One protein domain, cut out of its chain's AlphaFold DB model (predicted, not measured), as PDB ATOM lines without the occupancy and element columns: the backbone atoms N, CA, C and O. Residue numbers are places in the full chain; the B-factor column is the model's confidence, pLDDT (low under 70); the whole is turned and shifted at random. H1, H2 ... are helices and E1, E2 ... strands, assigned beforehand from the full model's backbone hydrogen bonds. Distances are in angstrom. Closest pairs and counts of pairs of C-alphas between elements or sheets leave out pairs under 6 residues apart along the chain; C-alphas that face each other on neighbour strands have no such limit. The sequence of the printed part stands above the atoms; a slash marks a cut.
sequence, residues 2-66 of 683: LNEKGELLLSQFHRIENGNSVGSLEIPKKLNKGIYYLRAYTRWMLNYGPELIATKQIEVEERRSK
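AT A GLANCE: This is residues 2 to 66 of the 683 residues of the protein "TonB-dependent receptor" of Flavobacteriaceae bacterium (UniProt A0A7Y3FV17). With little regular structure, this is an elongated ribbon of two antiparallel strands, E1 and E2, with the short helix H1 in the connection at one end and the long unnamed stretch 2 to 33 looping out and back. The 65 printed residues hold E1, H1, E2 in that order, 19 residues in named elements, class mixed. The whole is loose, radius of gyration of the C-alphas 14.3 A, spanning 46 by 24 by 19 A.

HOW THE PARTS SIT: E1, residues 34 to 40, and E2, residues 54 to 60, are antiparallel neighbours at 154 degrees; N 36 and O 58 are within hydrogen-bond range at 2.8 A. Residues 2 to 3 pair antiparallel with 36 to 37 of E1. Tight links join H1, residues 44 to 48, to both strands; its O i to N i+4 count is 0 of 1, its i+3 count 2 of 2.

IN THESE COORDINATES: E1 spans 20.2 A from C-alpha 34 at (82.360, 128.710, 94.875), H1 8.2 A, and E2 19.5 A to C-alpha 60 at (84.546, 128.051, 90.041).

THE WHOLE: The farthest C-alphas, Asn 18 and Lys 66, are 46.8 A apart. The printed part has no cut; pLDDT is under 70 at residues 51 to 52 and 63 to 66.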
ATOM      1  N   LEU A   2      83.974 117.142  95.828       88.94
ATOM      2  CA  LEU A   2      83.169 117.655  96.932       88.94
ATOM      3  C   LEU A   2      82.872 119.142  96.724       88.94
ATOM      4  O   LEU A   2      83.660 119.841  96.080       88.94
ATOM      5  N   ASN A   3      81.770 119.625  97.292       86.69
ATOM      6  CA  ASN A   3      81.525 121.064  97.414       86.69
ATOM      7  C   ASN A   3      82.254 121.672  98.628       86.69
ATOM      8  O   ASN A   3      82.936 120.972  99.377       86.69
ATOM      9  N   GLU A   4      82.085 122.979  98.829       82.94
ATOM     10  CA  GLU A   4      82.689 123.743  99.928       82.94
ATOM     11  C   GLU A   4      82.324 123.218 101.328       82.94
ATOM     12  O   GLU A   4      83.120 123.320 102.256       82.94
ATOM     13  N   LYS A   5      81.149 122.594 101.476       82.00
ATOM     14  CA  LYS A   5      80.684 121.987 102.734       82.00
ATOM     15  C   LYS A   5      81.211 120.565 102.954       82.00
ATOM     16  O   LYS A   5      80.902 119.953 103.970       82.00
ATOM     17  N   GLY A   6      81.974 120.021 102.005       80.62
ATOM     18  CA  GLY A   6      82.445 118.636 102.036       80.62
ATOM     19  C   GLY A   6      81.415 117.602 101.568       80.62
ATOM     20  O   GLY A   6      81.686 116.410 101.673       80.62
ATOM     21  N   GLU A   7      80.271 118.021 101.018       85.00
ATOM     22  CA  GLU A   7      79.253 117.104 100.491       85.00
ATOM     23  C   GLU A   7      79.738 116.475  99.176       85.00
ATOM     24  O   GLU A   7      80.285 117.162  98.301       85.00
ATOM     25  N   LEU A   8      79.534 115.163  99.021       86.06
ATOM     26  CA  LEU A   8      79.933 114.425  97.825       86.06
ATOM     27  C   LEU A   8      79.028 114.757  96.639       86.06
ATOM     28  O   LEU A   8      77.822 114.549  96.681       86.06
ATOM     29  N   LEU A   9      79.640 115.233  95.554       88.56
ATOM     30  CA  LEU A   9      78.943 115.512  94.297       88.56
ATOM     31  C   LEU A   9      79.165 114.423  93.250       88.56
ATOM     32  O   LEU A   9      78.293 114.169  92.425       88.56
ATOM     33  N   LEU A  10      80.365 113.841  93.233       89.25
ATOM     34  CA  LEU A  10      80.762 112.821  92.268       89.25
ATOM     35  C   LEU A  10      81.940 112.015  92.825       89.25
ATOM     36  O   LEU A  10      82.919 112.600  93.303       89.25
ATOM     37  N   SER A  11      81.867 110.693  92.722       89.12
ATOM     38  CA  SER A  11      82.936 109.747  93.058       89.12
ATOM     39  C   SER A  11      83.170 108.796  91.894       89.12
ATOM     40  O   SER A  11      82.237 108.471  91.167       89.12
ATOM     41  N   GLN A  12      84.408 108.342  91.741       91.31
ATOM     42  CA  GLN A  12      84.790 107.321  90.776       91.31
ATOM     43  C   GLN A  12      85.794 106.377  91.426       91.31
ATOM     44  O   GLN A  12      86.564 106.799  92.292       91.31
ATOM     45  N   PHE A  13      85.803 105.131  90.969       91.06
ATOM     46  CA  PHE A  13      86.826 104.151  91.306       91.06
ATOM     47  C   PHE A  13      87.683 103.909  90.075       91.06
ATOM     48  O   PHE A  13      87.147 103.709  88.990       91.06
ATOM     49  N   HIS A  14      88.998 103.916  90.254       91.06
ATOM     50  CA  HIS A  14      89.964 103.659  89.193       91.06
ATOM     51  C   HIS A  14      90.868 102.521  89.636       91.06
ATOM     52  O   HIS A  14      91.243 102.441  90.811       91.06
ATOM     53  N   ARG A  15      91.175 101.612  88.713       88.81
ATOM     54  CA  ARG A  15      92.028 100.465  89.007       88.81
ATOM     55  C   ARG A  15      93.459 100.940  89.234       88.81
ATOM     56  O   ARG A  15      93.927 101.842  88.540       88.81
ATOM     57  N   ILE A  16      94.128 100.349  90.219       87.38
ATOM     58  CA  ILE A  16      95.550 100.585  90.470       87.38
ATOM     59  C   ILE A  16      96.325  99.401  89.905       87.38
ATOM     60  O   ILE A  16      96.111  98.265  90.327       87.38
ATOM     61  N   GLU A  17      97.235  99.676  88.981       81.94
ATOM     62  CA  GLU A  17      98.136  98.706  88.367       81.94
ATOM     63  C   GLU A  17      99.572  99.176  88.611       81.94
ATOM     64  O   GLU A  17      99.890 100.341  88.399       81.94
ATOM     65  N   ASN A  18     100.422  98.300  89.157       76.31
ATOM     66  CA  ASN A  18     101.827  98.603  89.480       76.31
ATOM     67  C   ASN A  18     102.040  99.892  90.307       76.31
ATOM     68  O   ASN A  18     103.052 100.574  90.191       76.31
ATOM     69  N   GLY A  19     101.074 100.225  91.170       76.06
ATOM     70  CA  GLY A  19     101.113 101.424  92.015       76.06
ATOM     71  C   GLY A  19     100.581 102.702  91.355       76.06
ATOM     72  O   GLY A  19     100.452 103.711  92.049       76.06
ATOM     73  N   ASN A  20     100.198 102.652  90.077       79.81
ATOM     74  CA  ASN A  20      99.685 103.782  89.307       79.81
ATOM     75  C   ASN A  20      98.225 103.582  88.890       79.81
ATOM     76  O   ASN A  20      97.690 102.477  88.906       79.81
ATOM     77  N   SER A  21      97.549 104.679  88.549       86.25
ATOM     78  CA  SER A  21      96.170 104.653  88.064       86.25
ATOM     79  C   SER A  21      95.923 105.813  87.111       86.25
ATOM     80  O   SER A  21      96.405 106.926  87.339       86.25
ATOM     81  N   VAL A  22      95.144 105.560  86.062       86.75
ATOM     82  CA  VAL A  22      94.736 106.567  85.085       86.75
ATOM     83  C   VAL A  22      93.248 106.828  85.243       86.75
ATOM     84  O   VAL A  22      92.439 105.906  85.170       86.75
ATOM     85  N   GLY A  23      92.897 108.098  85.446       86.75
ATOM     86  CA  GLY A  23      91.528 108.529  85.709       86.75
ATOM     87  C   GLY A  23      91.142 109.780  84.928       86.75
ATOM     88  O   GLY A  23      91.931 110.721  84.818       86.75
ATOM     89  N   SER A  24      89.896 109.842  84.457       86.75
ATOM     90  CA  SER A  24      89.288 111.072  83.940       86.75
ATOM     91  C   SER A  24      87.928 111.333  84.594       86.75
ATOM     92  O   SER A  24      87.091 110.438  84.687       86.75
ATOM     93  N   LEU A  25      87.704 112.573  85.037       87.31
ATOM     94  CA  LEU A  25      86.493 112.983  85.749       87.31
ATOM     95  C   LEU A  25      85.813 114.148  85.016       87.31
ATOM     96  O   LEU A  25      86.301 115.280  85.062       87.31
ATOM     97  N   GLU A  26      84.670 113.905  84.363       84.75
ATOM     98  CA  GLU A  26      83.859 114.994  83.797       84.75
ATOM     99  C   GLU A  26      83.088 115.700  84.921       84.75
ATOM    100  O   GLU A  26      82.140 115.174  85.501       84.75
ATOM    101  N   ILE A  27      83.501 116.927  85.230       84.50
ATOM    102  CA  ILE A  27      82.841 117.757  86.238       84.50
ATOM    103  C   ILE A  27      81.457 118.211  85.720       84.50
ATOM    104  O   ILE A  27      81.335 118.586  84.545       84.50
ATOM    105  N   PRO A  28      80.409 118.250  86.571       84.56
ATOM    106  CA  PRO A  28      79.085 118.726  86.178       84.56
ATOM    107  C   PRO A  28      79.109 120.093  85.474       84.56
ATOM    108  O   PRO A  28      79.723 121.051  85.933       84.56
ATOM    109  N   LYS A  29      78.383 120.225  84.355       78.81
ATOM    110  CA  LYS A  29      78.408 121.438  83.500       78.81
ATOM    111  C   LYS A  29      77.815 122.691  84.150       78.81
ATOM    112  O   LYS A  29      78.048 123.794  83.657       78.81
ATOM    113  N   LYS A  30      76.995 122.520  85.186       82.94
ATOM    114  CA  LYS A  30      76.316 123.591  85.918       82.94
ATOM    115  C   LYS A  30      76.755 123.524  87.377       82.94
ATOM    116  O   LYS A  30      76.085 122.898  88.189       82.94
ATOM    117  N   LEU A  31      77.895 124.137  87.669       84.50
ATOM    118  CA  LEU A  31      78.334 124.385  89.037       84.50
ATOM    119  C   LEU A  31      77.981 125.814  89.435       84.50
ATOM    120  O   LEU A  31      77.997 126.721  88.600       84.50
ATOM    121  N   ASN A  32      77.659 125.990  90.711       86.50
ATOM    122  CA  ASN A  32      77.525 127.314  91.293       86.50
ATOM    123  C   ASN A  32      78.919 127.927  91.458       86.50
ATOM    124  O   ASN A  32      79.922 127.216  91.516       86.50
ATOM    125  N   LYS A  33      78.984 129.256  91.546       86.25
ATOM    126  CA  LYS A  33      80.213 129.934  91.956       86.25
ATOM    127  C   LYS A  33      80.595 129.464  93.361       86.25
ATOM    128  O   LYS A  33      79.733 129.438  94.237       86.25
ATOM    129  N   GLY A  34      81.865 129.140  93.570       85.00
ATOM    130  CA  GLY A  34      82.360 128.710  94.875       85.00
ATOM    131  C   GLY A  34      83.617 127.859  94.788       85.00
ATOM    132  O   GLY A  34      84.223 127.709  93.722       85.00
ATOM    133  N   ILE A  35      83.993 127.306  95.935       84.50
ATOM    134  CA  ILE A  35      85.155 126.438  96.084       84.50
ATOM    135  C   ILE A  35      84.703 124.976  96.067       84.50
ATOM    136  O   ILE A  35      83.709 124.595  96.684       84.50
ATOM    137  N   TYR A  36      85.448 124.151  95.345       89.62
ATOM    138  CA  TYR A  36      85.243 122.715  95.242       89.62
ATOM    139  C   TYR A  36      86.547 121.976  95.533       89.62
ATOM    140  O   TYR A  36      87.636 122.521  95.349       89.62
ATOM    141  N   TYR A  37      86.442 120.712  95.941       87.56
ATOM    142  CA  TYR A  37      87.598 119.893  96.297       87.56
ATOM    143  C   TYR A  37      87.608 118.580  95.514       87.56
ATOM    144  O   TYR A  37      86.674 117.775  95.571       87.56
ATOM    145  N   LEU A  38      88.688 118.333  94.781       88.81
ATOM    146  CA  LEU A  38      88.986 117.038  94.186       88.81
ATOM    147  C   LEU A  38      89.871 116.253  95.150       88.81
ATOM    148  O   LEU A  38      90.919 116.743  95.558       88.81
ATOM    149  N   ARG A  39      89.447 115.043  95.515       87.69
ATOM    150  CA  ARG A  39      90.182 114.162  96.423       87.69
ATOM    151  C   ARG A  39      90.481 112.841  95.742       87.69
ATOM    152  O   ARG A  39      89.617 112.333  95.030       87.69
ATOM    153  N   ALA A  40      91.666 112.307  96.003       88.00
ATOM    154  CA  ALA A  40      92.092 110.985  95.571       88.00
ATOM    155  C   ALA A  40      92.753 110.269  96.752       88.00
ATOM    156  O   ALA A  40      93.603 110.842  97.435       88.00
ATOM    157  N   TYR A  41      92.326 109.041  97.029       87.38
ATOM    158  CA  TYR A  41      92.859 108.231  98.117       87.38
ATOM    159  C   TYR A  41      92.603 106.749  97.865       87.38
ATOM    160  O   TYR A  41      91.657 106.382  97.170       87.38
ATOM    161  N   THR A  42      93.425 105.901  98.476       86.12
ATOM    162  CA  THR A  42      93.134 104.474  98.625       86.12
ATOM    163  C   THR A  42      92.510 104.219  99.991       86.12
ATOM    164  O   THR A  42      92.693 104.997 100.929       86.12
ATOM    165  N   ARG A  43      91.810 103.094 100.147       83.81
ATOM    166  CA  ARG A  43      91.285 102.679 101.452       83.81
ATOM    167  C   ARG A  43      92.400 102.514 102.498       83.81
ATOM    168  O   ARG A  43      92.212 102.896 103.647       83.81
ATOM    169  N   TRP A  44      93.589 102.063 102.090       83.56
ATOM    170  CA  TRP A  44      94.760 101.965 102.970       83.56
ATOM    171  C   TRP A  44      95.219 103.325 103.527       83.56
ATOM    172  O   TRP A  44      95.609 103.408 104.692       83.56
ATOM    173  N   MET A  45      95.132 104.404 102.735       82.31
ATOM    174  CA  MET A  45      95.504 105.758 103.180       82.31
ATOM    175  C   MET A  45      94.645 106.253 104.352       82.31
ATOM    176  O   MET A  45      95.102 107.085 105.134       82.31
ATOM    177  N   LEU A  46      93.435 105.711 104.531       82.25
ATOM    178  CA  LEU A  46      92.533 106.100 105.618       82.25
ATOM    179  C   LEU A  46      93.061 105.717 107.008       82.25
ATOM    180  O   LEU A  46      92.658 106.329 107.994       82.25
ATOM    181  N   ASN A  47      94.005 104.773 107.097       80.12
ATOM    182  CA  ASN A  47      94.658 104.420 108.363       80.12
ATOM    183  C   ASN A  47      95.559 105.534 108.921       80.12
ATOM    184  O   ASN A  47      95.956 105.462 110.081       80.12
ATOM    185  N   TYR A  48      95.910 106.538 108.114       76.19
ATOM    186  CA  TYR A  48      96.868 107.574 108.497       76.19
ATOM    187  C   TYR A  48      96.226 108.932 108.810       76.19
ATOM    188  O   TYR A  48      96.942 109.875 109.127       76.19
ATOM    189  N   GLY A  49      94.896 109.032 108.730       72.12
ATOM    190  CA  GLY A  49      94.152 110.269 108.973       72.12
ATOM    191  C   GLY A  49      93.836 111.080 107.704       72.12
ATOM    192  O   GLY A  49      94.447 110.891 106.648       72.12
ATOM    193  N   PRO A  50      92.837 111.984 107.771       70.69
ATOM    194  CA  PRO A  50      92.344 112.743 106.617       70.69
ATOM    195  C   PRO A  50      93.357 113.740 106.032       70.69
ATOM    196  O   PRO A  50      93.241 114.098 104.864       70.69
ATOM    197  N   GLU A  51      94.351 114.173 106.810       65.12
ATOM    198  CA  GLU A  51      95.432 115.076 106.397       65.12
ATOM    199  C   GLU A  51      96.358 114.494 105.318       65.12
ATOM    200  O   GLU A  51      97.052 115.245 104.636       65.12
ATOM    201  N   LEU A  52      96.357 113.171 105.137       68.62
ATOM    202  CA  LEU A  52      97.173 112.483 104.134       68.62
ATOM    203  C   LEU A  52      96.388 112.122 102.867       68.62
ATOM    204  O   LEU A  52      96.903 111.440 101.983       68.62
ATOM    205  N   ILE A  53      95.146 112.593 102.749       77.62
ATOM    206  CA  ILE A  53      94.341 112.415 101.542       77.62
ATOM    207  C   ILE A  53      94.667 113.538 100.556       77.62
ATOM    208  O   ILE A  53      94.436 114.716 100.841       77.62
ATOM    209  N   ALA A  54      95.153 113.165  99.369       77.81
ATOM    210  CA  ALA A  54      95.476 114.118  98.315       77.81
ATOM    211  C   ALA A  54      94.234 114.944  97.962       77.81
ATOM    212  O   ALA A  54      93.201 114.393  97.576       77.81
ATOM    213  N   THR A  55      94.335 116.264  98.128       78.94
ATOM    214  CA  THR A  55      93.213 117.196  97.996       78.94
ATOM    215  C   THR A  55      93.627 118.391  97.143       78.94
ATOM    216  O   THR A  55      94.508 119.158  97.517       78.94
ATOM    217  N   LYS A  56      92.969 118.575  95.998       81.31
ATOM    218  CA  LYS A  56      93.150 119.721  95.105       81.31
ATOM    219  C   LYS A  56      91.925 120.626  95.177       81.31
ATOM    220  O   LYS A  56      90.804 120.188  94.920       81.31
ATOM    221  N   GLN A  57      92.146 121.898  95.489       82.31
ATOM    222  CA  GLN A  57      91.105 122.920  95.460       82.31
ATOM    223  C   GLN A  57      90.850 123.401  94.024       82.31
ATOM    224  O   GLN A  57      91.787 123.631  93.257       82.31
ATOM    225  N   ILE A  58      89.577 123.558  93.669       84.12
ATOM    226  CA  ILE A  58      89.096 124.034  92.372       84.12
ATOM    227  C   ILE A  58      88.155 125.213  92.628       84.12
ATOM    228  O   ILE A  58      87.116 125.060  93.264       84.12
ATOM    229  N   GLU A  59      88.512 126.391  92.124       82.19
ATOM    230  CA  GLU A  59      87.684 127.597  92.211       82.19
ATOM    231  C   GLU A  59      86.817 127.716  90.950       82.19
ATOM    232  O   GLU A  59      87.327 127.722  89.827       82.19
ATOM    233  N   VAL A  60      85.498 127.804  91.128       82.94
ATOM    234  CA  VAL A  60      84.546 128.051  90.041       82.94
ATOM    235  C   VAL A  60      84.085 129.496  90.126       82.94
ATOM    236  O   VAL A  60      83.402 129.889  91.071       82.94
ATOM    237  N   GLU A  61      84.430 130.286  89.113       75.25
ATOM    238  CA  GLU A  61      84.035 131.690  89.001       75.25
ATOM    239  C   GLU A  61      82.994 131.910  87.891       75.25
ATOM    240  O   GLU A  61      82.938 131.189  86.889       75.25
ATOM    241  N   GLU A  62      82.175 132.954  88.036       71.19
ATOM    242  CA  GLU A  62      81.322 133.421  86.944       71.19
ATOM    243  C   GLU A  62      82.159 134.075  85.843       71.19
ATOM    244  O   GLU A  62      83.133 134.791  86.088       71.19
ATOM    245  N   ARG A  63      81.750 133.867  84.590       60.03
ATOM    246  CA  ARG A  63      82.444 134.423  83.429       60.03
ATOM    247  C   ARG A  63      82.248 135.948  83.388       60.03
ATOM    248  O   ARG A  63      81.321 136.426  82.745       60.03
ATOM    249  N   ARG A  64      83.204 136.666  83.994       49.97
ATOM    250  CA  ARG A  64      83.345 138.130  84.161       49.97
ATOM    251  C   ARG A  64      82.576 138.735  85.343       49.97
ATOM    252  O   ARG A  64      81.439 139.161  85.198       49.97
ATOM    253  N   SER A  65      83.319 139.004  86.413       39.34
ATOM    254  CA  SER A  65      83.303 140.316  87.069       39.34
ATOM    255  C   SER A  65      84.728 140.871  87.005       39.34
ATOM    256  O   SER A  65      85.624 140.389  87.689       39.34
ATOM    257  N   LYS A  66      84.970 141.850  86.124       44.78
ATOM    258  CA  LYS A  66      86.250 142.578  86.022       44.78
ATOM    259  C   LYS A  66      86.305 143.697  87.070       44.78
ATOM    260  O   LYS A  66      86.526 144.861  86.752       44.78
TER     261      LYS A  66